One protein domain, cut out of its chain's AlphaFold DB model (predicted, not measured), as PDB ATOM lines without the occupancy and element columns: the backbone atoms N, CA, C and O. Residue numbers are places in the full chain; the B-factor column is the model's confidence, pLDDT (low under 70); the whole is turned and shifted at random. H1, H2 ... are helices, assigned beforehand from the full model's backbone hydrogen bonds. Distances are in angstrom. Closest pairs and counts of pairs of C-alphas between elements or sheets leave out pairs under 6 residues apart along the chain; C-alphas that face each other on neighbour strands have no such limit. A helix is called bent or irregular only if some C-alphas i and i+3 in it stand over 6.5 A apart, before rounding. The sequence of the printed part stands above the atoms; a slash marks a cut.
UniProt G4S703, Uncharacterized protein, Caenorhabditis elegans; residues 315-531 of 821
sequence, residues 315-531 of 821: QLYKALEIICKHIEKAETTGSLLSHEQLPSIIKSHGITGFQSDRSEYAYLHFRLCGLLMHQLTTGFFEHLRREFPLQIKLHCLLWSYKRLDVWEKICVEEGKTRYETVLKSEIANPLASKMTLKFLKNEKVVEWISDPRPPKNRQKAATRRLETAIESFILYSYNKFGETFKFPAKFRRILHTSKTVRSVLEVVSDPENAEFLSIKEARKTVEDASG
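This is residues 315 to 531 of the 821 residues of an uncharacterized protein of Caenorhabditis elegans (UniProt G4S703). H5 runs through the core of a body of mostly crossed helices, with H1 and H4 packed on one side of it, the long H9 on the other, and H2 and H3 farther out beside H4 and H1. The hairpin of H6 and H7 joins through H8 to H11, which packs on H9, and residues 526 to 530 of H12 stick out with Gly 531. The printed part has 217 residues with twelve named helices, H1 to H12 in order, and no named strand: the class is all helix. The whole is compact, with a radius of gyration of the C-alphas of 18.4 A and spans of 56 by 48 by 34 A.

Start at H1, residues 315 to 326; it touches H3, residues 341 to 348, the closest C-alphas being those of Ala 319 and Ile 346, 6.2 A apart. H2, residues 333 to 337, touches residues 362 to 369 alone of H4, residues 360 to 379, closest at the C-alphas of Leu 337 and His 365, 6.6 A. H4 and H5, residues 390 to 406, are the hub, touching four helices each. They touch about perpendicular at 87 degrees, closest at the C-alphas of Met 373 and Leu 397, 7.0 A. H1 touches H5 at a steep tilt of 44 degrees, opposite ways, closest at the C-alphas of Cys 324 and His 395, 6.3 A. H6, residues 418 to 428, and H7, residues 434 to 440, form a hairpin at a shallow tilt of 11 degrees; the closest C-alphas, of Leu 423 and Leu 440, are 6.8 A apart. H8, residues 443 to 450, touches H6 at the C-alphas of Tyr 419 and Val 446, the closest at 5.9 A. H9, residues 461 to 484, touches H5 with residues 465 to 473 alone, at a steep tilt of 57 degrees; C-alphas 400 and 469 are closest, at 4.6 A. H10, residues 491 to 494, is close but not clearly touching H11, residues 499 to 508, which touches H8 and H9. H12, residues 519 to 530, touches no helix. Every O i to N i+4 pair is within hydrogen-bond range in H1, H2, H3, H5, H6, H7, H8 and H12, against 11 of 16 in H4, 18 of 20 in H9 and 5 of 6 in H11; H10 is too short for such a pair.

Find C-alpha 315 at (-14.070, 9.897, 4.235), where H1 begins. H4 is 27.1 A long, H5 22.9 A. H9, 32.3 A, begins at C-alpha 461, (-0.239, 19.631, 1.510); it has a kink of 69 degrees near residue 478 and is irregular, with C-alphas 480 and 483 9.4 A apart. H12 ends at C-alpha 530, (16.764, 5.272, -36.504).

The C-alphas farthest apart, of Glu 414 and Gly 531, are 65.9 A apart. The printed part has no cut; the links H3 to H4 and H5 to H6 are long. Mean pLDDT of the printed part is 81.6, with 33 residues under 70, among them 454 to 460, 489 to 497 and 511 to 523.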
ATOM      1  N   GLN A 315     -13.117  10.783   4.898       87.69
ATOM      2  CA  GLN A 315     -14.070   9.897   4.235       87.69
ATOM      3  C   GLN A 315     -13.572   9.482   2.849       87.69
ATOM      4  O   GLN A 315     -13.647   8.304   2.502       87.69
ATOM      5  N   LEU A 316     -12.996  10.413   2.080       88.41
ATOM      6  CA  LEU A 316     -12.426  10.126   0.762       88.41
ATOM      7  C   LEU A 316     -11.311   9.069   0.840       88.41
ATOM      8  O   LEU A 316     -11.276   8.136   0.037       88.41
ATOM      9  N   TYR A 317     -10.417   9.174   1.825       89.33
ATOM     10  CA  TYR A 317      -9.337   8.201   2.002       89.33
ATOM     11  C   TYR A 317      -9.787   6.896   2.661       89.33
ATOM     12  O   TYR A 317      -9.240   5.842   2.341       89.33
ATOM     13  N   LYS A 318     -10.822   6.926   3.508       90.38
ATOM     14  CA  LYS A 318     -11.490   5.704   3.974       90.38
ATOM     15  C   LYS A 318     -12.118   4.945   2.796       90.38
ATOM     16  O   LYS A 318     -11.961   3.731   2.706       90.38
ATOM     17  N   ALA A 319     -12.740   5.650   1.845       91.55
ATOM     18  CA  ALA A 319     -13.230   5.049   0.602       91.55
ATOM     19  C   ALA A 319     -12.081   4.476  -0.245       91.55
ATOM     20  O   ALA A 319     -12.185   3.352  -0.734       91.55
ATOM     21  N   LEU A 320     -10.958   5.197  -0.369       93.40
ATOM     22  CA  LEU A 320      -9.760   4.684  -1.046       93.40
ATOM     23  C   LEU A 320      -9.242   3.392  -0.403       93.40
ATOM     24  O   LEU A 320      -8.824   2.481  -1.114       93.40
ATOM     25  N   GLU A 321      -9.265   3.301   0.925       92.72
ATOM     26  CA  GLU A 321      -8.837   2.113   1.660       92.72
ATOM     27  C   GLU A 321      -9.740   0.905   1.380       92.72
ATOM     28  O   GLU A 321      -9.242  -0.181   1.075       92.72
ATOM     29  N   ILE A 322     -11.060   1.115   1.375       92.76
ATOM     30  CA  ILE A 322     -12.050   0.097   0.997       92.76
ATOM     31  C   ILE A 322     -11.817  -0.375  -0.444       92.76
ATOM     32  O   ILE A 322     -11.791  -1.582  -0.693       92.76
ATOM     33  N   ILE A 323     -11.593   0.553  -1.380       92.49
ATOM     34  CA  ILE A 323     -11.284   0.228  -2.780       92.49
ATOM     35  C   ILE A 323      -9.989  -0.587  -2.861       92.49
ATOM     36  O   ILE A 323      -9.960  -1.639  -3.490       92.49
ATOM     37  N   CYS A 324      -8.922  -0.170  -2.174       92.71
ATOM     38  CA  CYS A 324      -7.641  -0.882  -2.176       92.71
ATOM     39  C   CYS A 324      -7.724  -2.298  -1.582       92.71
ATOM     40  O   CYS A 324      -6.917  -3.159  -1.940       92.71
ATOM     41  N   LYS A 325      -8.673  -2.558  -0.679       90.43
ATOM     42  CA  LYS A 325      -8.915  -3.897  -0.130       90.43
ATOM     43  C   LYS A 325      -9.532  -4.855  -1.153       90.43
ATOM     44  O   LYS A 325      -9.170  -6.031  -1.138       90.43
ATOM     45  N   HIS A 326     -10.427  -4.363  -2.009       89.48
ATOM     46  CA  HIS A 326     -11.201  -5.194  -2.941       89.48
ATOM     47  C   HIS A 326     -10.675  -5.164  -4.381       89.48
ATOM     48  O   HIS A 326     -11.004  -6.056  -5.147       89.48
ATOM     49  N   ILE A 327      -9.822  -4.198  -4.735       90.00
ATOM     50  CA  ILE A 327      -9.303  -4.057  -6.098       90.00
ATOM     51  C   ILE A 327      -8.490  -5.272  -6.556       90.00
ATOM     52  O   ILE A 327      -7.523  -5.700  -5.906       90.00
ATOM     53  N   GLU A 328      -8.815  -5.768  -7.743       85.86
ATOM     54  CA  GLU A 328      -8.084  -6.847  -8.391       85.86
ATOM     55  C   GLU A 328      -6.845  -6.361  -9.166       85.86
ATOM     56  O   GLU A 328      -6.657  -5.187  -9.483       85.86
ATOM     57  N   LYS A 329      -5.945  -7.294  -9.508       81.56
ATOM     58  CA  LYS A 329      -4.692  -6.968 -10.221       81.56
ATOM     59  C   LYS A 329      -4.910  -6.476 -11.654       81.56
ATOM     60  O   LYS A 329      -4.075  -5.722 -12.151       81.56
ATOM     61  N   ALA A 330      -5.957  -6.961 -12.320       79.63
ATOM     62  CA  ALA A 330      -6.243  -6.686 -13.729       79.63
ATOM     63  C   ALA A 330      -7.197  -5.497 -13.933       79.63
ATOM     64  O   ALA A 330      -7.525  -5.172 -15.072       79.63
ATOM     65  N   GLU A 331      -7.629  -4.841 -12.853       83.96
ATOM     66  CA  GLU A 331      -8.564  -3.728 -12.947       83.96
ATOM     67  C   GLU A 331      -7.961  -2.489 -13.619       83.96
ATOM     68  O   GLU A 331      -6.800  -2.110 -13.433       83.96
ATOM     69  N   THR A 332      -8.819  -1.826 -14.385       84.89
ATOM     70  CA  THR A 332      -8.604  -0.539 -15.038       84.89
ATOM     71  C   THR A 332      -9.512   0.516 -14.410       84.89
ATOM     72  O   THR A 332     -10.431   0.206 -13.654       84.89
ATOM     73  N   THR A 333      -9.295   1.792 -14.734       82.06
ATOM     74  CA  THR A 333     -10.151   2.872 -14.220       82.06
ATOM     75  C   THR A 333     -11.599   2.722 -14.684       82.06
ATOM     76  O   THR A 333     -12.505   3.066 -13.932       82.06
ATOM     77  N   GLY A 334     -11.816   2.182 -15.889       81.49
ATOM     78  CA  GLY A 334     -13.144   1.879 -16.419       81.49
ATOM     79  C   GLY A 334     -13.821   0.724 -15.683       81.49
ATOM     80  O   GLY A 334     -14.950   0.887 -15.238       81.49
ATOM     81  N   SER A 335     -13.116  -0.396 -15.480       84.43
ATOM     82  CA  SER A 335     -13.687  -1.551 -14.766       84.43
ATOM     83  C   SER A 335     -13.989  -1.244 -13.299       84.43
ATOM     84  O   SER A 335     -14.977  -1.730 -12.767       84.43
ATOM     85  N   LEU A 336     -13.175  -0.396 -12.658       86.69
ATOM     86  CA  LEU A 336     -13.436   0.064 -11.295       86.69
ATOM     87  C   LEU A 336     -14.710   0.924 -11.226       86.69
ATOM     88  O   LEU A 336     -15.468   0.828 -10.265       86.69
ATOM     89  N   LEU A 337     -14.971   1.763 -12.236       85.12
ATOM     90  CA  LEU A 337     -16.197   2.567 -12.286       85.12
ATOM     91  C   LEU A 337     -17.446   1.690 -12.447       85.12
ATOM     92  O   LEU A 337     -18.480   2.018 -11.875       85.12
ATOM     93  N   SER A 338     -17.340   0.592 -13.198       83.79
ATOM     94  CA  SER A 338     -18.415  -0.385 -13.398       83.79
ATOM     95  C   SER A 338     -18.451  -1.484 -12.331       83.79
ATOM     96  O   SER A 338     -19.079  -2.514 -12.548       83.79
ATOM     97  N   HIS A 339     -17.738  -1.329 -11.213       82.29
ATOM     98  CA  HIS A 339     -17.714  -2.344 -10.164       82.29
ATOM     99  C   HIS A 339     -18.997  -2.274  -9.325       82.29
ATOM    100  O   HIS A 339     -19.201  -1.322  -8.576       82.29
ATOM    101  N   GLU A 340     -19.815  -3.324  -9.382       81.45
ATOM    102  CA  GLU A 340     -21.185  -3.325  -8.838       81.45
ATOM    103  C   GLU A 340     -21.240  -3.370  -7.299       81.45
ATOM    104  O   GLU A 340     -22.008  -2.648  -6.670       81.45
ATOM    105  N   GLN A 341     -20.380  -4.166  -6.653       87.52
ATOM    106  CA  GLN A 341     -20.434  -4.350  -5.190       87.52
ATOM    107  C   GLN A 341     -19.800  -3.202  -4.382       87.52
ATOM    108  O   GLN A 341     -20.205  -2.929  -3.249       87.52
ATOM    109  N   LEU A 342     -18.804  -2.507  -4.942       87.12
ATOM    110  CA  LEU A 342     -18.057  -1.451  -4.248       87.12
ATOM    111  C   LEU A 342     -18.930  -0.284  -3.747       87.12
ATOM    112  O   LEU A 342     -18.743   0.112  -2.593       87.12
ATOM    113  N   PRO A 343     -19.890   0.253  -4.530       87.32
ATOM    114  CA  PRO A 343     -20.832   1.261  -4.051       87.32
ATOM    115  C   PRO A 343     -21.551   0.855  -2.758       87.32
ATOM    116  O   PRO A 343     -21.619   1.650  -1.820       87.32
ATOM    117  N   SER A 344     -22.054  -0.381  -2.690       86.67
ATOM    118  CA  SER A 344     -22.779  -0.900  -1.523       86.67
ATOM    119  C   SER A 344     -21.861  -1.034  -0.305       86.67
ATOM    120  O   SER A 344     -22.184  -0.562   0.787       86.67
ATOM    121  N   ILE A 345     -20.654  -1.572  -0.506       89.24
ATOM    122  CA  ILE A 345     -19.658  -1.718   0.561       89.24
ATOM    123  C   ILE A 345     -19.236  -0.347   1.107       89.24
ATOM    124  O   ILE A 345     -19.097  -0.173   2.312       89.24
ATOM    125  N   ILE A 346     -19.038   0.658   0.256       89.89
ATOM    126  CA  ILE A 346     -18.658   2.005   0.709       89.89
ATOM    127  C   ILE A 346     -19.780   2.636   1.546       89.89
ATOM    128  O   ILE A 346     -19.510   3.200   2.613       89.89
ATOM    129  N   LYS A 347     -21.036   2.477   1.112       87.67
ATOM    130  CA  LYS A 347     -22.209   2.954   1.855       87.67
ATOM    131  C   LYS A 347     -22.351   2.270   3.214       87.67
ATOM    132  O   LYS A 347     -22.586   2.960   4.203       87.67
ATOM    133  N   SER A 348     -22.121   0.958   3.303       88.27
ATOM    134  CA  SER A 348     -22.192   0.226   4.580       88.27
ATOM    135  C   SER A 348     -21.140   0.673   5.603       88.27
ATOM    136  O   SER A 348     -21.324   0.485   6.802       88.27
ATOM    137  N   HIS A 349     -20.070   1.343   5.161       86.38
ATOM    138  CA  HIS A 349     -19.057   1.948   6.034       86.38
ATOM    139  C   HIS A 349     -19.360   3.406   6.425       86.38
ATOM    140  O   HIS A 349     -18.490   4.077   7.004       86.38
ATOM    141  N   GLY A 350     -20.568   3.893   6.117       83.98
ATOM    142  CA  GLY A 350     -21.067   5.221   6.478       83.98
ATOM    143  C   GLY A 350     -20.583   6.354   5.572       83.98
ATOM    144  O   GLY A 350     -20.635   7.512   5.974       83.98
ATOM    145  N   ILE A 351     -20.070   6.049   4.375       85.67
ATOM    146  CA  ILE A 351     -19.629   7.063   3.404       85.67
ATOM    147  C   ILE A 351     -20.770   7.290   2.409       85.67
ATOM    148  O   ILE A 351     -20.784   6.729   1.316       85.67
ATOM    149  N   THR A 352     -21.763   8.068   2.831       85.22
ATOM    150  CA  THR A 352     -22.959   8.413   2.046       85.22
ATOM    151  C   THR A 352     -23.531   9.749   2.528       85.22
ATOM    152  O   THR A 352     -23.093  10.273   3.552       85.22
ATOM    153  N   GLY A 353     -24.487  10.311   1.794       75.81
ATOM    154  CA  GLY A 353     -25.172  11.555   2.140       75.81
ATOM    155  C   GLY A 353     -24.335  12.814   1.932       75.81
ATOM    156  O   GLY A 353     -24.654  13.846   2.513       75.81
ATOM    157  N   PHE A 354     -23.269  12.749   1.131       80.34
ATOM    158  CA  PHE A 354     -22.424  13.904   0.831       80.34
ATOM    159  C   PHE A 354     -22.812  14.556  -0.499       80.34
ATOM    160  O   PHE A 354     -23.414  13.942  -1.382       80.34
ATOM    161  N   GLN A 355     -22.441  15.823  -0.650       72.34
ATOM    162  CA  GLN A 355     -22.717  16.605  -1.845       72.34
ATOM    163  C   GLN A 355     -21.991  16.031  -3.074       72.34
ATOM    164  O   GLN A 355     -20.764  15.888  -3.079       72.34
ATOM    165  N   SER A 356     -22.730  15.747  -4.150       73.14
ATOM    166  CA  SER A 356     -22.156  15.245  -5.402       73.14
ATOM    167  C   SER A 356     -22.936  15.709  -6.638       73.14
ATOM    168  O   SER A 356     -24.162  15.780  -6.648       73.14
ATOM    169  N   ASP A 357     -22.212  15.979  -7.729       69.50
ATOM    170  CA  ASP A 357     -22.760  16.340  -9.053       69.50
ATOM    171  C   ASP A 357     -23.182  15.111  -9.893       69.50
ATOM    172  O   ASP A 357     -23.591  15.222 -11.054       69.50
ATOM    173  N   ARG A 358     -22.999  13.916  -9.329       75.56
ATOM    174  CA  ARG A 358     -23.197  12.589  -9.929       75.56
ATOM    175  C   ARG A 358     -23.485  11.571  -8.821       75.56
ATOM    176  O   ARG A 358     -23.537  11.959  -7.657       75.56
ATOM    177  N   SER A 359     -23.631  10.285  -9.147       80.72
ATOM    178  CA  SER A 359     -23.748   9.255  -8.104       80.72
ATOM    179  C   SER A 359     -22.553   9.314  -7.145       80.72
ATOM    180  O   SER A 359     -21.423   9.547  -7.577       80.72
ATOM    181  N   GLU A 360     -22.798   9.114  -5.851       84.18
ATOM    182  CA  GLU A 360     -21.776   9.209  -4.796       84.18
ATOM    183  C   GLU A 360     -20.523   8.393  -5.137       84.18
ATOM    184  O   GLU A 360     -19.398   8.885  -5.050       84.18
ATOM    185  N   TYR A 361     -20.716   7.172  -5.640       87.13
ATOM    186  CA  TYR A 361     -19.613   6.321  -6.072       87.13
ATOM    187  C   TYR A 361     -18.859   6.880  -7.285       87.13
ATOM    188  O   TYR A 361     -17.630   6.941  -7.271       87.13
ATOM    189  N   ALA A 362     -19.561   7.358  -8.318       85.47
ATOM    190  CA  ALA A 362     -18.904   7.971  -9.472       85.47
ATOM    191  C   ALA A 362     -18.171   9.269  -9.093       85.47
ATOM    192  O   ALA A 362     -17.192   9.642  -9.742       85.47
ATOM    193  N   TYR A 363     -18.642   9.972  -8.061       85.47
ATOM    194  CA  TYR A 363     -17.970  11.143  -7.506       85.47
ATOM    195  C   TYR A 363     -16.679  10.742  -6.795       85.47
ATOM    196  O   TYR A 363     -15.622  11.283  -7.119       85.47
ATOM    197  N   LEU A 364     -16.730   9.743  -5.909       88.86
ATOM    198  CA  LEU A 364     -15.546   9.171  -5.260       88.86
ATOM    199  C   LEU A 364     -14.522   8.686  -6.286       88.86
ATOM    200  O   LEU A 364     -13.347   9.038  -6.199       88.86
ATOM    201  N   HIS A 365     -14.970   7.938  -7.295       89.61
ATOM    202  CA  HIS A 365     -14.125   7.474  -8.391       89.61
ATOM    203  C   HIS A 365     -13.439   8.640  -9.103       89.61
ATOM    204  O   HIS A 365     -12.221   8.625  -9.266       89.61
ATOM    205  N   PHE A 366     -14.184   9.687  -9.460       87.37
ATOM    206  CA  PHE A 366     -13.620  10.873 -10.098       87.37
ATOM    207  C   PHE A 366     -12.611  11.601  -9.200       87.37
ATOM    208  O   PHE A 366     -11.526  11.945  -9.661       87.37
ATOM    209  N   ARG A 367     -12.918  11.796  -7.914       87.24
ATOM    210  CA  ARG A 367     -12.002  12.452  -6.966       87.24
ATOM    211  C   ARG A 367     -10.715  11.647  -6.774       87.24
ATOM    212  O   ARG A 367      -9.626  12.219  -6.792       87.24
ATOM    213  N   LEU A 368     -10.823  10.327  -6.626       90.08
ATOM    214  CA  LEU A 368      -9.678   9.442  -6.409       90.08
ATOM    215  C   LEU A 368      -8.867   9.227  -7.690       90.08
ATOM    216  O   LEU A 368      -7.668   9.493  -7.708       90.08
ATOM    217  N   CYS A 369      -9.504   8.760  -8.764       87.41
ATOM    218  CA  CYS A 369      -8.829   8.390 -10.006       87.41
ATOM    219  C   CYS A 369      -8.583   9.589 -10.933       87.41
ATOM    220  O   CYS A 369      -7.521   9.683 -11.544       87.41
ATOM    221  N   GLY A 370      -9.563  10.486 -11.053       83.16
ATOM    222  CA  GLY A 370      -9.534  11.618 -11.982       83.16
ATOM    223  C   GLY A 370      -8.747  12.829 -11.483       83.16
ATOM    224  O   GLY A 370      -8.162  13.525 -12.303       83.16
ATOM    225  N   LEU A 371      -8.683  13.059 -10.165       85.55
ATOM    226  CA  LEU A 371      -7.942  14.189  -9.588       85.55
ATOM    227  C   LEU A 371      -6.677  13.737  -8.851       85.55
ATOM    228  O   LEU A 371      -5.566  14.003  -9.309       85.55
ATOM    229  N   LEU A 372      -6.820  13.019  -7.731       86.14
ATOM    230  CA  LEU A 372      -5.682  12.696  -6.858       86.14
ATOM    231  C   LEU A 372      -4.653  11.790  -7.543       86.14
ATOM    232  O   LEU A 372      -3.455  12.070  -7.547       86.14
ATOM    233  N   MET A 373      -5.115  10.699  -8.149       88.69
ATOM    234  CA  MET A 373      -4.244   9.773  -8.863       88.69
ATOM    235  C   MET A 373      -3.757  10.343 -10.198       88.69
ATOM    236  O   MET A 373      -2.685   9.945 -10.653       88.69
ATOM    237  N   HIS A 374      -4.500  11.258 -10.828       86.65
ATOM    238  CA  HIS A 374      -4.079  11.880 -12.082       86.65
ATOM    239  C   HIS A 374      -2.774  12.654 -11.899       86.65
ATOM    240  O   HIS A 374      -1.840  12.408 -12.652       86.65
ATOM    241  N   GLN A 375      -2.651  13.460 -10.837       83.59
ATOM    242  CA  GLN A 375      -1.408  14.176 -10.508       83.59
ATOM    243  C   GLN A 375      -0.213  13.229 -10.325       83.59
ATOM    244  O   GLN A 375       0.882  13.490 -10.817       83.59
ATOM    245  N   LEU A 376      -0.426  12.102  -9.642       85.67
ATOM    246  CA  LEU A 376       0.599  11.069  -9.472       85.67
ATOM    247  C   LEU A 376       0.906  10.337 -10.787       85.67
ATOM    248  O   LEU A 376       2.029   9.895 -11.022       85.67
ATOM    249  N   THR A 377      -0.088  10.188 -11.658       85.78
ATOM    250  CA  THR A 377       0.079   9.498 -12.935       85.78
ATOM    251  C   THR A 377       0.870  10.351 -13.916       85.78
ATOM    252  O   THR A 377       1.902   9.886 -14.391       85.78
ATOM    253  N   THR A 378       0.441  11.589 -14.153       82.07
ATOM    254  CA  THR A 378       1.094  12.517 -15.086       82.07
ATOM    255  C   THR A 378       2.439  12.993 -14.560       82.07
ATOM    256  O   THR A 378       3.417  12.985 -15.293       82.07
ATOM    257  N   GLY A 379       2.529  13.331 -13.271       76.64
ATOM    258  CA  GLY A 379       3.764  13.840 -12.677       76.64
ATOM    259  C   GLY A 379       4.842  12.782 -12.431       76.64
ATOM    260  O   GLY A 379       5.993  13.141 -12.186       76.64
ATOM    261  N   PHE A 380       4.505  11.487 -12.461       81.71
ATOM    262  CA  PHE A 380       5.457  10.433 -12.105       81.71
ATOM    263  C   PHE A 380       5.332   9.152 -12.934       81.71
ATOM    264  O   PHE A 380       6.292   8.771 -13.601       81.71
ATOM    265  N   PHE A 381       4.187   8.461 -12.913       83.43
ATOM    266  CA  PHE A 381       4.093   7.137 -13.548       83.43
ATOM    267  C   PHE A 381       4.254   7.160 -15.075       83.43
ATOM    268  O   PHE A 381       4.817   6.215 -15.619       83.43
ATOM    269  N   GLU A 382       3.784   8.201 -15.767       80.08
ATOM    270  CA  GLU A 382       3.937   8.343 -17.228       80.08
ATOM    271  C   GLU A 382       5.396   8.532 -17.663       80.08
ATOM    272  O   GLU A 382       5.767   8.210 -18.793       80.08
ATOM    273  N   HIS A 383       6.239   8.996 -16.745       73.28
ATOM    274  CA  HIS A 383       7.660   9.224 -16.964       73.28
ATOM    275  C   HIS A 383       8.535   7.994 -16.678       73.28
ATOM    276  O   HIS A 383       9.747   8.021 -16.906       73.28
ATOM    277  N   LEU A 384       7.949   6.905 -16.170       74.75
ATOM    278  CA  LEU A 384       8.657   5.645 -15.968       74.75
ATOM    279  C   LEU A 384       8.689   4.835 -17.270       74.75
ATOM    280  O   LEU A 384       7.719   4.778 -18.021       74.75
ATOM    281  N   ARG A 385       9.791   4.109 -17.502       68.08
ATOM    282  CA  ARG A 385       9.945   3.216 -18.671       68.08
ATOM    283  C   ARG A 385       8.934   2.062 -18.705       68.08
ATOM    284  O   ARG A 385       8.789   1.410 -19.734       68.08
ATOM    285  N   ARG A 386       8.293   1.754 -17.575       74.43
ATOM    286  CA  ARG A 386       7.369   0.628 -17.412       74.43
ATOM    287  C   ARG A 386       6.019   1.126 -16.919       74.43
ATOM    288  O   ARG A 386       5.955   1.917 -15.984       74.43
ATOM    289  N   GLU A 387       4.953   0.581 -17.494       80.36
ATOM    290  CA  GLU A 387       3.595   0.798 -17.005       80.36
ATOM    291  C   GLU A 387       3.308  -0.052 -15.762       80.36
ATOM    292  O   GLU A 387       3.669  -1.233 -15.683       80.36
ATOM    293  N   PHE A 388       2.630   0.556 -14.789       85.87
ATOM    294  CA  PHE A 388       2.255  -0.086 -13.533       85.87
ATOM    295  C   PHE A 388       0.730  -0.227 -13.415       85.87
ATOM    296  O   PHE A 388       0.011   0.721 -13.747       85.87
ATOM    297  N   PRO A 389       0.232  -1.378 -12.916       88.27
ATOM    298  CA  PRO A 389      -1.186  -1.607 -12.653       88.27
ATOM    299  C   PRO A 389      -1.836  -0.538 -11.773       88.27
ATOM    300  O   PRO A 389      -1.208  -0.020 -10.845       88.27
ATOM    301  N   LEU A 390      -3.129  -0.290 -12.007       88.73
ATOM    302  CA  LEU A 390      -3.945   0.654 -11.238       88.73
ATOM    303  C   LEU A 390      -3.903   0.366  -9.732       88.73
ATOM    304  O   LEU A 390      -3.722   1.285  -8.936       88.73
ATOM    305  N   GLN A 391      -3.979  -0.915  -9.356       92.60
ATOM    306  CA  GLN A 391      -3.877  -1.367  -7.969       92.60
ATOM    307  C   GLN A 391      -2.660  -0.770  -7.253       92.60
ATOM    308  O   GLN A 391      -2.793  -0.276  -6.137       92.60
ATOM    309  N   ILE A 392      -1.484  -0.770  -7.887       90.75
ATOM    310  CA  ILE A 392      -0.257  -0.250  -7.270       90.75
ATOM    311  C   ILE A 392      -0.339   1.270  -7.125       90.75
ATOM    312  O   ILE A 392       0.026   1.800  -6.078       90.75
ATOM    313  N   LYS A 393      -0.857   1.969  -8.141       92.58
ATOM    314  CA  LYS A 393      -1.008   3.432  -8.117       92.58
ATOM    315  C   LYS A 393      -1.915   3.884  -6.968       92.58
ATOM    316  O   LYS A 393      -1.540   4.781  -6.214       92.58
ATOM    317  N   LEU A 394      -3.061   3.223  -6.794       93.20
ATOM    318  CA  LEU A 394      -4.000   3.511  -5.706       93.20
ATOM    319  C   LEU A 394      -3.409   3.184  -4.331       93.20
ATOM    320  O   LEU A 394      -3.561   3.975  -3.404       93.20
ATOM    321  N   HIS A 395      -2.659   2.084  -4.204       94.56
ATOM    322  CA  HIS A 395      -1.967   1.760  -2.954       94.56
ATOM    323  C   HIS A 395      -0.886   2.788  -2.600       94.56
ATOM    324  O   HIS A 395      -0.780   3.158  -1.436       94.56
ATOM    325  N   CYS A 396      -0.133   3.310  -3.573       93.58
ATOM    326  CA  CYS A 396       0.840   4.381  -3.318       93.58
ATOM    327  C   CYS A 396       0.146   5.646  -2.792       93.58
ATOM    328  O   CYS A 396       0.622   6.274  -1.845       93.58
ATOM    329  N   LEU A 397      -1.017   5.991  -3.356       92.08
ATOM    330  CA  LEU A 397      -1.837   7.094  -2.861       92.08
ATOM    331  C   LEU A 397      -2.343   6.822  -1.432       92.08
ATOM    332  O   LEU A 397      -2.230   7.694  -0.571       92.08
ATOM    333  N   LEU A 398      -2.824   5.609  -1.144       94.11
ATOM    334  CA  LEU A 398      -3.280   5.211   0.191       94.11
ATOM    335  C   LEU A 398      -2.149   5.262   1.225       94.11
ATOM    336  O   LEU A 398      -2.319   5.852   2.289       94.11
ATOM    337  N   TRP A 399      -0.986   4.683   0.920       94.56
ATOM    338  CA  TRP A 399       0.177   4.696   1.809       94.56
ATOM    339  C   TRP A 399       0.690   6.109   2.043       94.56
ATOM    340  O   TRP A 399       1.141   6.410   3.145       94.56
ATOM    341  N   SER A 400       0.567   6.994   1.049       90.41
ATOM    342  CA  SER A 400       0.921   8.400   1.222       90.41
ATOM    343  C   SER A 400       0.058   9.100   2.267       90.41
ATOM    344  O   SER A 400       0.583   9.770   3.156       90.41
ATOM    345  N   TYR A 401      -1.255   8.878   2.214       90.17
ATOM    346  CA  TYR A 401      -2.192   9.404   3.195       90.17
ATOM    347  C   TYR A 401      -1.962   8.778   4.566       90.17
ATOM    348  O   TYR A 401      -1.751   9.487   5.547       90.17
ATOM    349  N   LYS A 402      -1.917   7.444   4.629       90.76
ATOM    350  CA  LYS A 402      -1.685   6.701   5.869       90.76
ATOM    351  C   LYS A 402      -0.400   7.157   6.552       90.76
ATOM    352  O   LYS A 402      -0.418   7.431   7.746       90.76
ATOM    353  N   ARG A 403       0.692   7.335   5.805       88.51
ATOM    354  CA  ARG A 403       1.970   7.786   6.364       88.51
ATOM    355  C   ARG A 403       1.904   9.174   6.996       88.51
ATOM    356  O   ARG A 403       2.566   9.361   8.016       88.51
ATOM    357  N   LEU A 404       1.183  10.120   6.390       85.03
ATOM    358  CA  LEU A 404       1.141  11.529   6.808       85.03
ATOM    359  C   LEU A 404       0.065  11.819   7.858       85.03
ATOM    360  O   LEU A 404       0.275  12.623   8.763       85.03
ATOM    361  N   ASP A 405      -1.100  11.194   7.723       85.22
ATOM    362  CA  ASP A 405      -2.286  11.565   8.489       85.22
ATOM    363  C   ASP A 405      -2.706  10.522   9.520       85.22
ATOM    364  O   ASP A 405      -3.386  10.890  10.477       85.22
ATOM    365  N   VAL A 406      -2.257   9.270   9.380       87.44
ATOM    366  CA  VAL A 406      -2.574   8.179  10.313       87.44
ATOM    367  C   VAL A 406      -1.327   7.790  11.107       87.44
ATOM    368  O   VAL A 406      -1.214   8.122  12.280       87.44
ATOM    369  N   TRP A 407      -0.338   7.168  10.469       89.38
ATOM    370  CA  TRP A 407       0.844   6.588  11.113       89.38
ATOM    371  C   TRP A 407       1.733   7.609  11.828       89.38
ATOM    372  O   TRP A 407       2.325   7.286  12.854       89.38
ATOM    373  N   GLU A 408       1.829   8.841  11.320       84.02
ATOM    374  CA  GLU A 408       2.599   9.911  11.974       84.02
ATOM    375  C   GLU A 408       1.911  10.438  13.248       84.02
ATOM    376  O   GLU A 408       2.599  10.919  14.147       84.02
ATOM    377  N   LYS A 409       0.579  10.314  13.348       85.58
ATOM    378  CA  LYS A 409      -0.230  10.818  14.473       85.58
ATOM    379  C   LYS A 409      -0.576   9.747  15.515       85.58
ATOM    380  O   LYS A 409      -1.135  10.086  16.554       85.58
ATOM    381  N   ILE A 410      -0.270   8.473  15.257       85.46
ATOM    382  CA  ILE A 410      -0.501   7.385  16.216       85.46
ATOM    383  C   ILE A 410       0.346   7.613  17.476       85.46
ATOM    384  O   ILE A 410       1.552   7.860  17.395       85.46
ATOM    385  N   CYS A 411      -0.295   7.501  18.643       84.66
ATOM    386  CA  CYS A 411       0.380   7.559  19.936       84.66
ATOM    387  C   CYS A 411       1.232   6.299  20.133       84.66
ATOM    388  O   CYS A 411       0.731   5.182  20.006       84.66
ATOM    389  N   VAL A 412       2.519   6.486  20.421       83.89
ATOM    390  CA  VAL A 412       3.473   5.391  20.626       83.89
ATOM    391  C   VAL A 412       3.659   5.203  22.127       83.89
ATOM    392  O   VAL A 412       4.121   6.116  22.808       83.89
ATOM    393  N   GLU A 413       3.272   4.034  22.634       84.64
ATOM    394  CA  GLU A 413       3.474   3.644  24.036       84.64
ATOM    395  C   GLU A 413       4.971   3.593  24.391       84.64
ATOM    396  O   GLU A 413       5.811   3.254  23.551       84.64
ATOM    397  N   GLU A 414       5.312   3.889  25.649       80.78
ATOM    398  CA  GLU A 414       6.695   3.825  26.131       80.78
ATOM    399  C   GLU A 414       7.297   2.423  25.921       80.78
ATOM    400  O   GLU A 414       6.711   1.405  26.287       80.78
ATOM    401  N   GLY A 415       8.485   2.370  25.310       81.93
ATOM    402  CA  GLY A 415       9.224   1.129  25.050       81.93
ATOM    403  C   GLY A 415       8.903   0.424  23.727       81.93
ATOM    404  O   GLY A 415       9.658  -0.469  23.349       81.93
ATOM    405  N   LYS A 416       7.857   0.828  22.993       85.56
ATOM    406  CA  LYS A 416       7.548   0.278  21.659       85.56
ATOM    407  C   LYS A 416       8.089   1.155  20.541       85.56
ATOM    408  O   LYS A 416       8.161   2.379  20.659       85.56
ATOM    409  N   THR A 417       8.439   0.534  19.418       86.35
ATOM    410  CA  THR A 417       8.790   1.289  18.211       86.35
ATOM    411  C   THR A 417       7.527   1.786  17.506       86.35
ATOM    412  O   THR A 417       6.487   1.125  17.517       86.35
ATOM    413  N   ARG A 418       7.600   2.944  16.832       85.53
ATOM    414  CA  ARG A 418       6.470   3.460  16.033       85.53
ATOM    415  C   ARG A 418       5.996   2.435  15.003       85.53
ATOM    416  O   ARG A 418       4.798   2.305  14.777       85.53
ATOM    417  N   TYR A 419       6.930   1.707  14.393       88.44
ATOM    418  CA  TYR A 419       6.611   0.637  13.458       88.44
ATOM    419  C   TYR A 419       5.764  -0.466  14.098       88.44
ATOM    420  O   TYR A 419       4.746  -0.832  13.521       88.44
ATOM    421  N   GLU A 420       6.129  -0.965  15.283       87.47
ATOM    422  CA  GLU A 420       5.334  -1.986  15.977       87.47
ATOM    423  C   GLU A 420       3.912  -1.502  16.254       87.47
ATOM    424  O   GLU A 420       2.953  -2.247  16.041       87.47
ATOM    425  N   THR A 421       3.752  -0.243  16.676       88.65
ATOM    426  CA  THR A 421       2.428   0.347  16.900       88.65
ATOM    427  C   THR A 421       1.632   0.456  15.598       88.65
ATOM    428  O   THR A 421       0.466   0.063  15.559       88.65
ATOM    429  N   VAL A 422       2.260   0.927  14.516       89.43
ATOM    430  CA  VAL A 422       1.639   1.029  13.186       89.43
ATOM    431  C   VAL A 422       1.237  -0.352  12.670       89.43
ATOM    432  O   VAL A 422       0.087  -0.546  12.286       89.43
ATOM    433  N   LEU A 423       2.137  -1.334  12.714       89.80
ATOM    434  CA  LEU A 423       1.871  -2.696  12.263       89.80
ATOM    435  C   LEU A 423       0.728  -3.326  13.064       89.80
ATOM    436  O   LEU A 423      -0.183  -3.895  12.469       89.80
ATOM    437  N   LYS A 424       0.734  -3.184  14.396       88.99
ATOM    438  CA  LYS A 424      -0.356  -3.668  15.251       88.99
ATOM    439  C   LYS A 424      -1.686  -3.002  14.886       88.99
ATOM    440  O   LYS A 424      -2.695  -3.695  14.784       88.99
ATOM    441  N   SER A 425      -1.683  -1.687  14.654       89.07
ATOM    442  CA  SER A 425      -2.888  -0.942  14.272       89.07
ATOM    443  C   SER A 425      -3.441  -1.379  12.914       89.07
ATOM    444  O   SER A 425      -4.647  -1.545  12.774       89.07
ATOM    445  N   GLU A 426      -2.576  -1.645  11.932       90.49
ATOM    446  CA  GLU A 426      -3.004  -2.062  10.594       90.49
ATOM    447  C   GLU A 426      -3.395  -3.542  10.535       90.49
ATOM    448  O   GLU A 426      -4.264  -3.904   9.755       90.49
ATOM    449  N   ILE A 427      -2.822  -4.405  11.378       90.48
ATOM    450  CA  ILE A 427      -3.299  -5.790  11.524       90.48
ATOM    451  C   ILE A 427      -4.692  -5.819  12.166       90.48
ATOM    452  O   ILE A 427      -5.530  -6.624  11.769       90.48
ATOM    453  N   ALA A 428      -4.946  -4.941  13.142       89.87
ATOM    454  CA  ALA A 428      -6.255  -4.811  13.778       89.87
ATOM    455  C   ALA A 428      -7.298  -4.125  12.876       89.87
ATOM    456  O   ALA A 428      -8.495  -4.223  13.132       89.87
ATOM    457  N   ASN A 429      -6.860  -3.426  11.827       89.34
ATOM    458  CA  ASN A 429      -7.732  -2.713  10.909       89.34
ATOM    459  C   ASN A 429      -8.358  -3.682   9.882       89.34
ATOM    460  O   ASN A 429      -7.656  -4.175   8.993       89.34
ATOM    461  N   PRO A 430      -9.684  -3.914   9.912       87.06
ATOM    462  CA  PRO A 430     -10.340  -4.843   8.991       87.06
ATOM    463  C   PRO A 430     -10.298  -4.370   7.531       87.06
ATOM    464  O   PRO A 430     -10.555  -5.165   6.624       87.06
ATOM    465  N   LEU A 431     -10.003  -3.092   7.281       88.26
ATOM    466  CA  LEU A 431      -9.886  -2.517   5.941       88.26
ATOM    467  C   LEU A 431      -8.477  -2.638   5.348       88.26
ATOM    468  O   LEU A 431      -8.300  -2.379   4.158       88.26
ATOM    469  N   ALA A 432      -7.482  -3.075   6.126       89.02
ATOM    470  CA  ALA A 432      -6.115  -3.187   5.641       89.02
ATOM    471  C   ALA A 432      -5.995  -4.247   4.533       89.02
ATOM    472  O   ALA A 432      -6.296  -5.431   4.713       89.02
ATOM    473  N   SER A 433      -5.516  -3.831   3.359       91.27
ATOM    474  CA  SER A 433      -5.307  -4.749   2.240       91.27
ATOM    475  C   SER A 433      -4.118  -5.687   2.494       91.27
ATOM    476  O   SER A 433      -3.119  -5.332   3.131       91.27
ATOM    477  N   LYS A 434      -4.156  -6.889   1.896       89.61
ATOM    478  CA  LYS A 434      -3.021  -7.835   1.924       89.61
ATOM    479  C   LYS A 434      -1.739  -7.211   1.358       89.61
ATOM    480  O   LYS A 434      -0.644  -7.595   1.764       89.61
ATOM    481  N   MET A 435      -1.858  -6.278   0.408       91.90
ATOM    482  CA  MET A 435      -0.709  -5.577  -0.166       91.90
ATOM    483  C   MET A 435      -0.116  -4.573   0.828       91.90
ATOM    484  O   MET A 435       1.103  -4.549   0.969       91.90
ATOM    485  N   THR A 436      -0.942  -3.825   1.566       92.44
ATOM    486  CA  THR A 436      -0.485  -2.928   2.642       92.44
ATOM    487  C   THR A 436       0.247  -3.699   3.737       92.44
ATOM    488  O   THR A 436       1.360  -3.329   4.102       92.44
ATOM    489  N   LEU A 437      -0.295  -4.832   4.193       91.86
ATOM    490  CA  LEU A 437       0.374  -5.665   5.200       91.86
ATOM    491  C   LEU A 437       1.717  -6.226   4.704       91.86
ATOM    492  O   LEU A 437       2.679  -6.296   5.464       91.86
ATOM    493  N   LYS A 438       1.816  -6.607   3.421       90.64
ATOM    494  CA  LYS A 438       3.090  -7.030   2.810       90.64
ATOM    495  C   LYS A 438       4.082  -5.877   2.664       90.64
ATOM    496  O   LYS A 438       5.276  -6.100   2.818       90.64
ATOM    497  N   PHE A 439       3.599  -4.676   2.360       92.54
ATOM    498  CA  PHE A 439       4.425  -3.477   2.254       92.54
ATOM    499  C   PHE A 439       5.040  -3.107   3.608       92.54
ATOM    500  O   PHE A 439       6.241  -2.874   3.676       92.54
ATOM    501  N   LEU A 440       4.256  -3.152   4.690       90.36
ATOM    502  CA  LEU A 440       4.728  -2.836   6.042       90.36
ATOM    503  C   LEU A 440       5.815  -3.790   6.552       90.36
ATOM    504  O   LEU A 440       6.697  -3.354   7.278       90.36
ATOM    505  N   LYS A 441       5.799  -5.064   6.145       88.94
ATOM    506  CA  LYS A 441       6.805  -6.062   6.559       88.94
ATOM    507  C   LYS A 441       8.204  -5.846   5.962       88.94
ATOM    508  O   LYS A 441       9.121  -6.578   6.315       88.94
ATOM    509  N   ASN A 442       8.373  -4.903   5.036       88.15
ATOM    510  CA  ASN A 442       9.668  -4.617   4.425       88.15
ATOM    511  C   ASN A 442      10.552  -3.781   5.365       88.15
ATOM    512  O   ASN A 442      10.143  -2.703   5.789       88.15
ATOM    513  N   GLU A 443      11.789  -4.217   5.601       87.38
ATOM    514  CA  GLU A 443      12.792  -3.540   6.436       87.38
ATOM    515  C   GLU A 443      12.969  -2.052   6.086       87.38
ATOM    516  O   GLU A 443      12.913  -1.189   6.962       87.38
ATOM    517  N   LYS A 444      13.064  -1.699   4.796       86.68
ATOM    518  CA  LYS A 444      13.185  -0.285   4.387       86.68
ATOM    519  C   LYS A 444      11.913   0.528   4.623       86.68
ATOM    520  O   LYS A 444      11.975   1.742   4.788       86.68
ATOM    521  N   VAL A 445      10.753  -0.120   4.684       88.17
ATOM    522  CA  VAL A 445       9.497   0.541   5.070       88.17
ATOM    523  C   VAL A 445       9.455   0.767   6.583       88.17
ATOM    524  O   VAL A 445       9.005   1.828   7.014       88.17
ATOM    525  N   VAL A 446       9.991  -0.162   7.385       87.74
ATOM    526  CA  VAL A 446      10.159   0.001   8.843       87.74
ATOM    527  C   VAL A 446      11.019   1.223   9.171       87.74
ATOM    528  O   VAL A 446      10.617   2.072   9.974       87.74
ATOM    529  N   GLU A 447      12.173   1.348   8.510       87.44
ATOM    530  CA  GLU A 447      13.057   2.512   8.643       87.44
ATOM    531  C   GLU A 447      12.333   3.806   8.222       87.44
ATOM    532  O   GLU A 447      12.304   4.779   8.973       87.44
ATOM    533  N   TRP A 448      11.639   3.801   7.078       89.31
ATOM    534  CA  TRP A 448      10.908   4.968   6.564       89.31
ATOM    535  C   TRP A 448       9.744   5.441   7.459       89.31
ATOM    536  O   TRP A 448       9.431   6.638   7.531       89.31
ATOM    537  N   ILE A 449       9.076   4.522   8.160       86.88
ATOM    538  CA  ILE A 449       8.047   4.859   9.160       86.88
ATOM    539  C   ILE A 449       8.684   5.504  10.398       86.88
ATOM    540  O   ILE A 449       8.101   6.414  10.995       86.88
ATOM    541  N   SER A 450       9.888   5.061  10.756       84.12
ATOM    542  CA  SER A 450      10.643   5.561  11.907       84.12
ATOM    543  C   SER A 450      11.333   6.902  11.626       84.12
ATOM    544  O   SER A 450      11.509   7.702  12.546       84.12
ATOM    545  N   ASP A 451      11.659   7.185  10.363       83.33
ATOM    546  CA  ASP A 451      12.307   8.425   9.942       83.33
ATOM    547  C   ASP A 451      11.463   9.671  10.306       83.33
ATOM    548  O   ASP A 451      10.283   9.773   9.929       83.33
ATOM    549  N   PRO A 452      12.044  10.661  11.018       73.40
ATOM    550  CA  PRO A 452      11.365  11.916  11.295       73.40
ATOM    551  C   PRO A 452      11.189  12.715  10.000       73.40
ATOM    552  O   PRO A 452      12.129  12.899   9.223       73.40
ATOM    553  N   ARG A 453       9.976  13.221   9.772       72.50
ATOM    554  CA  ARG A 453       9.683  14.097   8.637       72.50
ATOM    555  C   ARG A 453      10.144  15.525   8.933       72.50
ATOM    556  O   ARG A 453       9.984  15.986  10.062       72.50
ATOM    557  N   PRO A 454      10.643  16.265   7.927       65.73
ATOM    558  CA  PRO A 454      10.834  17.697   8.087       65.73
ATOM    559  C   PRO A 454       9.491  18.368   8.444       65.73
ATOM    560  O   PRO A 454       8.435  17.911   7.969       65.73
ATOM    561  N   PRO A 455       9.513  19.425   9.285       59.42
ATOM    562  CA  PRO A 455       8.313  20.159   9.674       59.42
ATOM    563  C   PRO A 455       7.563  20.668   8.438       59.42
ATOM    564  O   PRO A 455       8.155  20.819   7.368       59.42
ATOM    565  N   LYS A 456       6.254  20.923   8.585       59.03
ATOM    566  CA  LYS A 456       5.371  21.493   7.548       59.03
ATOM    567  C   LYS A 456       5.812  22.926   7.181       59.03
ATOM    568  O   LYS A 456       5.108  23.889   7.452       59.03
ATOM    569  N   ASN A 457       6.990  23.101   6.594       54.12
ATOM    570  CA  ASN A 457       7.440  24.392   6.095       54.12
ATOM    571  C   ASN A 457       6.708  24.674   4.791       54.12
ATOM    572  O   ASN A 457       7.000  23.991   3.823       54.12
ATOM    573  N   ARG A 458       5.797  25.661   4.796       50.48
ATOM    574  CA  ARG A 458       5.190  26.437   3.679       50.48
ATOM    575  C   ARG A 458       4.725  25.712   2.396       50.48
ATOM    576  O   ARG A 458       4.128  26.349   1.534       50.48
ATOM    577  N   GLN A 459       4.973  24.421   2.245       56.30
ATOM    578  CA  GLN A 459       4.627  23.607   1.096       56.30
ATOM    579  C   GLN A 459       3.150  23.248   1.155       56.30
ATOM    580  O   GLN A 459       2.601  22.948   2.220       56.30
ATOM    581  N   LYS A 460       2.511  23.244  -0.016       66.88
ATOM    582  CA  LYS A 460       1.120  22.816  -0.157       66.88
ATOM    583  C   LYS A 460       1.012  21.341   0.244       66.88
ATOM    584  O   LYS A 460       1.820  20.514  -0.182       66.88
ATOM    585  N   ALA A 461      -0.002  20.999   1.041       71.09
ATOM    586  CA  ALA A 461      -0.239  19.631   1.510       71.09
ATOM    587  C   ALA A 461      -0.292  18.607   0.357       71.09
ATOM    588  O   ALA A 461       0.214  17.495   0.498       71.09
ATOM    589  N   ALA A 462      -0.824  19.010  -0.803       72.77
ATOM    590  CA  ALA A 462      -0.870  18.204  -2.022       72.77
ATOM    591  C   ALA A 462       0.524  17.793  -2.532       72.77
ATOM    592  O   ALA A 462       0.747  16.620  -2.822       72.77
ATOM    593  N   THR A 463       1.489  18.718  -2.570       76.67
ATOM    594  CA  THR A 463       2.867  18.425  -2.999       76.67
ATOM    595  C   THR A 463       3.527  17.419  -2.060       76.67
ATOM    596  O   THR A 463       4.096  16.430  -2.511       76.67
ATOM    597  N   ARG A 464       3.356  17.595  -0.743       79.08
ATOM    598  CA  ARG A 464       3.884  16.661   0.266       79.08
ATOM    599  C   ARG A 464       3.273  15.263   0.124       79.08
ATOM    600  O   ARG A 464       3.976  14.267   0.295       79.08
ATOM    601  N   ARG A 465       1.975  15.168  -0.189       81.55
ATOM    602  CA  ARG A 465       1.291  13.892  -0.468       81.55
ATOM    603  C   ARG A 465       1.845  13.232  -1.728       81.55
ATOM    604  O   ARG A 465       2.179  12.052  -1.674       81.55
ATOM    605  N   LEU A 466       2.014  13.989  -2.813       83.27
ATOM    606  CA  LEU A 466       2.600  13.497  -4.061       83.27
ATOM    607  C   LEU A 466       4.015  12.943  -3.834       83.27
ATOM    608  O   LEU A 466       4.283  11.799  -4.189       83.27
ATOM    609  N   GLU A 467       4.888  13.700  -3.168       83.69
ATOM    610  CA  GLU A 467       6.241  13.249  -2.814       83.69
ATOM    611  C   GLU A 467       6.206  11.962  -1.978       83.69
ATOM    612  O   GLU A 467       6.931  11.014  -2.260       83.69
ATOM    613  N   THR A 468       5.316  11.887  -0.988       87.42
ATOM    614  CA  THR A 468       5.156  10.701  -0.130       87.42
ATOM    615  C   THR A 468       4.657   9.485  -0.915       87.42
ATOM    616  O   THR A 468       5.113   8.366  -0.678       87.42
ATOM    617  N   ALA A 469       3.735   9.681  -1.859       89.49
ATOM    618  CA  ALA A 469       3.262   8.615  -2.734       89.49
ATOM    619  C   ALA A 469       4.407   8.080  -3.600       89.49
ATOM    620  O   ALA A 469       4.577   6.866  -3.721       89.49
ATOM    621  N   ILE A 470       5.243   8.976  -4.120       87.69
ATOM    622  CA  ILE A 470       6.434   8.621  -4.884       87.69
ATOM    623  C   ILE A 470       7.450   7.864  -4.010       87.69
ATOM    624  O   ILE A 470       7.931   6.807  -4.415       87.69
ATOM    625  N   GLU A 471       7.734   8.332  -2.790       88.44
ATOM    626  CA  GLU A 471       8.591   7.621  -1.827       88.44
ATOM    627  C   GLU A 471       8.093   6.196  -1.558       88.44
ATOM    628  O   GLU A 471       8.870   5.240  -1.602       88.44
ATOM    629  N   SER A 472       6.783   6.039  -1.336       90.67
ATOM    630  CA  SER A 472       6.174   4.727  -1.100       90.67
ATOM    631  C   SER A 472       6.348   3.791  -2.302       90.67
ATOM    632  O   SER A 472       6.633   2.603  -2.129       90.67
ATOM    633  N   PHE A 473       6.275   4.330  -3.523       90.75
ATOM    634  CA  PHE A 473       6.519   3.564  -4.736       90.75
ATOM    635  C   PHE A 473       7.987   3.137  -4.868       90.75
ATOM    636  O   PHE A 473       8.248   1.992  -5.234       90.75
ATOM    637  N   ILE A 474       8.947   4.008  -4.541       87.14
ATOM    638  CA  ILE A 474      10.380   3.658  -4.550       87.14
ATOM    639  C   ILE A 474      10.621   2.469  -3.617       87.14
ATOM    640  O   ILE A 474      11.190   1.466  -4.043       87.14
ATOM    641  N   LEU A 475      10.113   2.537  -2.385       89.34
ATOM    642  CA  LEU A 475      10.245   1.458  -1.400       89.34
ATOM    643  C   LEU A 475       9.574   0.161  -1.861       89.34
ATOM    644  O   LEU A 475      10.136  -0.925  -1.705       89.34
ATOM    645  N   TYR A 476       8.391   0.266  -2.469       90.51
ATOM    646  CA  TYR A 476       7.701  -0.875  -3.060       90.51
ATOM    647  C   TYR A 476       8.524  -1.508  -4.193       90.51
ATOM    648  O   TYR A 476       8.693  -2.728  -4.234       90.51
ATOM    649  N   SER A 477       9.050  -0.687  -5.102       86.70
ATOM    650  CA  SER A 477       9.812  -1.135  -6.267       86.70
ATOM    651  C   SER A 477      11.139  -1.780  -5.871       86.70
ATOM    652  O   SER A 477      11.461  -2.843  -6.395       86.70
ATOM    653  N   TYR A 478      11.848  -1.213  -4.891       85.56
ATOM    654  CA  TYR A 478      13.092  -1.763  -4.366       85.56
ATOM    655  C   TYR A 478      12.866  -3.138  -3.734       85.56
ATOM    656  O   TYR A 478      13.601  -4.074  -4.012       85.56
ATOM    657  N   ASN A 479      11.779  -3.318  -2.979       86.06
ATOM    658  CA  ASN A 479      11.425  -4.635  -2.445       86.06
ATOM    659  C   ASN A 479      11.094  -5.653  -3.544       86.06
ATOM    660  O   ASN A 479      11.393  -6.839  -3.442       86.06
ATOM    661  N   LYS A 480      10.394  -5.201  -4.591       85.00
ATOM    662  CA  LYS A 480       9.829  -6.092  -5.606       85.00
ATOM    663  C   LYS A 480      10.833  -6.489  -6.684       85.00
ATOM    664  O   LYS A 480      10.747  -7.602  -7.200       85.00
ATOM    665  N   PHE A 481      11.718  -5.571  -7.054       81.78
ATOM    666  CA  PHE A 481      12.662  -5.715  -8.162       81.78
ATOM    667  C   PHE A 481      14.124  -5.654  -7.701       81.78
ATOM    668  O   PHE A 481      15.025  -5.884  -8.508       81.78
ATOM    669  N   GLY A 482      14.388  -5.353  -6.428       76.99
ATOM    670  CA  GLY A 482      15.742  -5.130  -5.933       76.99
ATOM    671  C   GLY A 482      16.416  -3.980  -6.677       76.99
ATOM    672  O   GLY A 482      15.797  -2.971  -7.016       76.99
ATOM    673  N   GLU A 483      17.689  -4.179  -6.999       74.36
ATOM    674  CA  GLU A 483      18.521  -3.201  -7.707       74.36
ATOM    675  C   GLU A 483      18.333  -3.210  -9.230       74.36
ATOM    676  O   GLU A 483      18.928  -2.385  -9.926       74.36
ATOM    677  N   THR A 484      17.519  -4.136  -9.755       74.21
ATOM    678  CA  THR A 484      17.302  -4.290 -11.204       74.21
ATOM    679  C   THR A 484      16.457  -3.164 -11.791       74.21
ATOM    680  O   THR A 484      16.621  -2.809 -12.957       74.21
ATOM    681  N   PHE A 485      15.557  -2.582 -10.994       75.82
ATOM    682  CA  PHE A 485      14.762  -1.437 -11.416       75.82
ATOM    683  C   PHE A 485      15.522  -0.151 -11.098       75.82
ATOM    684  O   PHE A 485      15.684   0.199  -9.929       75.82
ATOM    685  N   LYS A 486      15.980   0.551 -12.138       73.40
ATOM    686  CA  LYS A 486      16.731   1.795 -11.976       73.40
ATOM    687  C   LYS A 486      15.876   3.044 -12.218       73.40
ATOM    688  O   LYS A 486      15.071   3.084 -13.150       73.40
ATOM    689  N   PHE A 487      16.074   4.068 -11.390       76.62
ATOM    690  CA  PHE A 487      15.401   5.370 -11.473       76.62
ATOM    691  C   PHE A 487      16.302   6.429 -12.132       76.62
ATOM    692  O   PHE A 487      17.507   6.407 -11.899       76.62
ATOM    693  N   PRO A 488      15.767   7.392 -12.905       70.87
ATOM    694  CA  PRO A 488      16.579   8.457 -13.502       70.87
ATOM    695  C   PRO A 488      17.283   9.350 -12.466       70.87
ATOM    696  O   PRO A 488      16.689   9.698 -11.446       70.87
ATOM    697  N   ALA A 489      18.506   9.814 -12.740       68.24
ATOM    698  CA  ALA A 489      19.285  10.606 -11.775       68.24
ATOM    699  C   ALA A 489      18.634  11.952 -11.380       68.24
ATOM    700  O   ALA A 489      18.703  12.349 -10.210       68.24
ATOM    701  N   LYS A 490      17.953  12.652 -12.310       68.10
ATOM    702  CA  LYS A 490      17.227  13.913 -12.016       68.10
ATOM    703  C   LYS A 490      16.172  13.756 -10.917       68.10
ATOM    704  O   LYS A 490      15.871  14.722 -10.218       68.10
ATOM    705  N   PHE A 491      15.668  12.541 -10.711       67.05
ATOM    706  CA  PHE A 491      14.662  12.231  -9.703       67.05
ATOM    707  C   PHE A 491      15.116  12.546  -8.272       67.05
ATOM    708  O   PHE A 491      14.311  13.004  -7.462       67.05
ATOM    709  N   ARG A 492      16.421  12.415  -7.973       62.85
ATOM    710  CA  ARG A 492      16.979  12.753  -6.650       62.85
ATOM    711  C   ARG A 492      16.739  14.210  -6.247       62.85
ATOM    712  O   ARG A 492      16.657  14.492  -5.058       62.85
ATOM    713  N   ARG A 493      16.642  15.132  -7.214       63.70
ATOM    714  CA  ARG A 493      16.471  16.572  -6.945       63.70
ATOM    715  C   ARG A 493      15.023  16.967  -6.654       63.70
ATOM    716  O   ARG A 493      14.810  18.007  -6.047       63.70
ATOM    717  N   ILE A 494      14.055  16.167  -7.104       61.53
ATOM    718  CA  ILE A 494      12.622  16.495  -7.028       61.53
ATOM    719  C   ILE A 494      12.045  16.140  -5.654       61.53
ATOM    720  O   ILE A 494      11.089  16.760  -5.206       61.53
ATOM    721  N   LEU A 495      12.630  15.157  -4.970       66.79
ATOM    722  CA  LEU A 495      12.107  14.644  -3.713       66.79
ATOM    723  C   LEU A 495      12.888  15.212  -2.520       66.79
ATOM    724  O   LEU A 495      14.082  14.937  -2.357       66.79
ATOM    725  N   HIS A 496      12.201  15.915  -1.616       63.76
ATOM    726  CA  HIS A 496      12.706  16.182  -0.266       63.76
ATOM    727  C   HIS A 496      12.624  14.911   0.584       63.76
ATOM    728  O   HIS A 496      11.785  14.739   1.463       63.76
ATOM    729  N   THR A 497      13.517  13.990   0.257       64.57
ATOM    730  CA  THR A 497      13.493  12.596   0.686       64.57
ATOM    731  C   THR A 497      13.801  12.414   2.166       64.57
ATOM    732  O   THR A 497      14.689  13.066   2.720       64.57
ATOM    733  N   SER A 498      13.118  11.459   2.787       71.63
ATOM    734  CA  SER A 498      13.571  10.781   4.015       71.63
ATOM    735  C   SER A 498      14.990  10.196   3.872       71.63
ATOM    736  O   SER A 498      15.475   9.974   2.757       71.63
ATOM    737  N   LYS A 499      15.683   9.947   4.993       80.31
ATOM    738  CA  LYS A 499      17.060   9.419   4.968       80.31
ATOM    739  C   LYS A 499      17.085   8.040   4.307       80.31
ATOM    740  O   LYS A 499      17.935   7.802   3.453       80.31
ATOM    741  N   THR A 500      16.101   7.197   4.616       83.99
ATOM    742  CA  THR A 500      15.956   5.867   4.014       83.99
ATOM    743  C   THR A 500      15.774   5.918   2.497       83.99
ATOM    744  O   THR A 500      16.422   5.170   1.762       83.99
ATOM    745  N   VAL A 501      14.927   6.818   1.984       83.97
ATOM    746  CA  VAL A 501      14.700   6.906   0.532       83.97
ATOM    747  C   VAL A 501      15.949   7.419  -0.188       83.97
ATOM    748  O   VAL A 501      16.240   6.935  -1.280       83.97
ATOM    749  N   ARG A 502      16.743   8.314   0.421       82.05
ATOM    750  CA  ARG A 502      18.044   8.724  -0.147       82.05
ATOM    751  C   ARG A 502      18.997   7.550  -0.288       82.05
ATOM    752  O   ARG A 502      19.527   7.363  -1.376       82.05
ATOM    753  N   SER A 503      19.157   6.741   0.762       83.37
ATOM    754  CA  SER A 503      20.046   5.575   0.705       83.37
ATOM    755  C   SER A 503      19.597   4.553  -0.339       83.37
ATOM    756  O   SER A 503      20.423   3.980  -1.038       83.37
ATOM    757  N   VAL A 504      18.282   4.361  -0.513       84.20
ATOM    758  CA  VAL A 504      17.768   3.476  -1.569       84.20
ATOM    759  C   VAL A 504      18.060   4.072  -2.946       84.20
ATOM    760  O   VAL A 504      18.607   3.383  -3.804       84.20
ATOM    761  N   LEU A 505      17.762   5.360  -3.156       81.36
ATOM    762  CA  LEU A 505      18.046   6.060  -4.413       81.36
ATOM    763  C   LEU A 505      19.540   6.075  -4.754       81.36
ATOM    764  O   LEU A 505      19.882   6.095  -5.935       81.36
ATOM    765  N   GLU A 506      20.438   6.043  -3.773       80.38
ATOM    766  CA  GLU A 506      21.874   5.908  -4.021       80.38
ATOM    767  C   GLU A 506      22.222   4.634  -4.794       80.38
ATOM    768  O   GLU A 506      22.992   4.705  -5.750       80.38
ATOM    769  N   VAL A 507      21.554   3.524  -4.473       80.55
ATOM    770  CA  VAL A 507      21.751   2.204  -5.091       80.55
ATOM    771  C   VAL A 507      20.974   2.049  -6.406       80.55
ATOM    772  O   VAL A 507      21.466   1.469  -7.381       80.55
ATOM    773  N   VAL A 508      19.736   2.555  -6.458       79.49
ATOM    774  CA  VAL A 508      18.842   2.342  -7.612       79.49
ATOM    775  C   VAL A 508      18.855   3.462  -8.645       79.49
ATOM    776  O   VAL A 508      18.225   3.306  -9.685       79.49
ATOM    777  N   SER A 509      19.525   4.595  -8.420       76.92
ATOM    778  CA  SER A 509      19.591   5.618  -9.476       76.92
ATOM    779  C   SER A 509      20.531   5.176 -10.593       76.92
ATOM    780  O   SER A 509      21.641   4.725 -10.329       76.92
ATOM    781  N   ASP A 510      20.092   5.346 -11.833       72.50
ATOM    782  CA  ASP A 510      20.903   5.178 -13.032       72.50
ATOM    783  C   ASP A 510      21.653   6.492 -13.319       72.50
ATOM    784  O   ASP A 510      20.999   7.494 -13.634       72.50
ATOM    785  N   PRO A 511      22.991   6.539 -13.176       67.73
ATOM    786  CA  PRO A 511      23.763   7.737 -13.489       67.73
ATOM    787  C   PRO A 511      23.819   8.028 -14.996       67.73
ATOM    788  O   PRO A 511      23.962   9.190 -15.368       67.73
ATOM    789  N   GLU A 512      23.691   7.008 -15.853       65.40
ATOM    790  CA  GLU A 512      23.716   7.162 -17.312       65.40
ATOM    791  C   GLU A 512      22.380   7.710 -17.822       65.40
ATOM    792  O   GLU A 512      22.334   8.543 -18.729       65.40
ATOM    793  N   ASN A 513      21.273   7.310 -17.189       65.72
ATOM    794  CA  ASN A 513      19.954   7.845 -17.500       65.72
ATOM    795  C   ASN A 513      19.656   9.121 -16.696       65.72
ATOM    796  O   ASN A 513      18.982   9.109 -15.661       65.72
ATOM    797  N   ALA A 514      20.141  10.256 -17.203       58.28
ATOM    798  CA  ALA A 514      19.919  11.553 -16.571       58.28
ATOM    799  C   ALA A 514      18.439  11.984 -16.568       58.28
ATOM    800  O   ALA A 514      18.038  12.751 -15.691       58.28
ATOM    801  N   GLU A 515      17.617  11.512 -17.512       59.30
ATOM    802  CA  GLU A 515      16.282  12.065 -17.770       59.30
ATOM    803  C   GLU A 515      15.139  11.050 -17.650       59.30
ATOM    804  O   GLU A 515      15.297   9.834 -17.789       59.30
ATOM    805  N   PHE A 516      13.949  11.588 -17.388       55.11
ATOM    806  CA  PHE A 516      12.692  10.882 -17.563       55.11
ATOM    807  C   PHE A 516      12.427  10.735 -19.058       55.11
ATOM    808  O   PHE A 516      11.933  11.664 -19.683       55.11
ATOM    809  N   LEU A 517      12.755   9.594 -19.651       53.83
ATOM    810  CA  LEU A 517      12.232   9.280 -20.973       53.83
ATOM    811  C   LEU A 517      10.978   8.438 -20.769       53.83
ATOM    812  O   LEU A 517      11.069   7.248 -20.444       53.83
ATOM    813  N   SER A 518       9.807   9.061 -20.937       56.08
ATOM    814  CA  SER A 518       8.556   8.309 -21.063       56.08
ATOM    815  C   SER A 518       8.684   7.294 -22.204       56.08
ATOM    816  O   SER A 518       9.468   7.496 -23.128       56.08
ATOM    817  N   ILE A 519       7.898   6.212 -22.211       60.00
ATOM    818  CA  ILE A 519       7.908   5.258 -23.342       60.00
ATOM    819  C   ILE A 519       7.663   5.989 -24.673       60.00
ATOM    820  O   ILE A 519       8.248   5.624 -25.689       60.00
ATOM    821  N   LYS A 520       6.833   7.044 -24.667       65.12
ATOM    822  CA  LYS A 520       6.552   7.880 -25.842       65.12
ATOM    823  C   LYS A 520       7.768   8.689 -26.284       65.12
ATOM    824  O   LYS A 520       8.077   8.681 -27.470       65.12
ATOM    825  N   GLU A 521       8.454   9.363 -25.366       64.99
ATOM    826  CA  GLU A 521       9.652  10.147 -25.688       64.99
ATOM    827  C   GLU A 521      10.820   9.244 -26.048       64.99
ATOM    828  O   GLU A 521      11.427   9.470 -27.082       64.99
ATOM    829  N   ALA A 522      11.059   8.178 -25.276       64.21
ATOM    830  CA  ALA A 522      12.040   7.145 -25.588       64.21
ATOM    831  C   ALA A 522      11.796   6.601 -27.000       64.21
ATOM    832  O   ALA A 522      12.709   6.585 -27.822       64.21
ATOM    833  N   ARG A 523      10.546   6.233 -27.315       67.06
ATOM    834  CA  ARG A 523      10.156   5.798 -28.658       67.06
ATOM    835  C   ARG A 523      10.448   6.873 -29.695       67.06
ATOM    836  O   ARG A 523      11.075   6.542 -30.687       67.06
ATOM    837  N   LYS A 524      10.041   8.123 -29.466       70.13
ATOM    838  CA  LYS A 524      10.287   9.229 -30.394       70.13
ATOM    839  C   LYS A 524      11.782   9.428 -30.642       70.13
ATOM    840  O   LYS A 524      12.184   9.465 -31.789       70.13
ATOM    841  N   THR A 525      12.620   9.434 -29.605       67.96
ATOM    842  CA  THR A 525      14.079   9.519 -29.768       67.96
ATOM    843  C   THR A 525      14.660   8.347 -30.549       67.96
ATOM    844  O   THR A 525      15.563   8.557 -31.347       67.96
ATOM    845  N   VAL A 526      14.156   7.119 -30.366       66.46
ATOM    846  CA  VAL A 526      14.647   5.967 -31.142       66.46
ATOM    847  C   VAL A 526      14.109   6.003 -32.577       66.46
ATOM    848  O   VAL A 526      14.841   5.666 -33.502       66.46
ATOM    849  N   GLU A 527      12.867   6.438 -32.801       77.71
ATOM    850  CA  GLU A 527      12.298   6.637 -34.143       77.71
ATOM    851  C   GLU A 527      13.044   7.748 -34.903       77.71
ATOM    852  O   GLU A 527      13.437   7.534 -36.047       77.71
ATOM    853  N   ASP A 528      13.328   8.875 -34.246       74.48
ATOM    854  CA  ASP A 528      14.093   9.999 -34.794       74.48
ATOM    855  C   ASP A 528      15.551   9.590 -35.082       74.48
ATOM    856  O   ASP A 528      16.085   9.909 -36.142       74.48
ATOM    857  N   ALA A 529      16.191   8.834 -34.181       72.37
ATOM    858  CA  ALA A 529      17.572   8.379 -34.359       72.37
ATOM    859  C   ALA A 529      17.721   7.264 -35.407       72.37
ATOM    860  O   ALA A 529      18.740   7.191 -36.091       72.37
ATOM    861  N   SER A 530      16.730   6.377 -35.534       74.31
ATOM    862  CA  SER A 530      16.764   5.272 -36.504       74.31
ATOM    863  C   SER A 530      16.204   5.650 -37.878       74.31
ATOM    864  O   SER A 530      16.353   4.882 -38.827       74.31
ATOM    865  N   GLY A 531      15.508   6.787 -37.986       71.87
ATOM    866  CA  GLY A 531      14.748   7.171 -39.179       71.87
ATOM    867  C   GLY A 531      13.581   6.226 -39.502       71.87
ATOM    868  O   GLY A 531      12.936   6.372 -40.540       71.87
TER     869      GLY A 531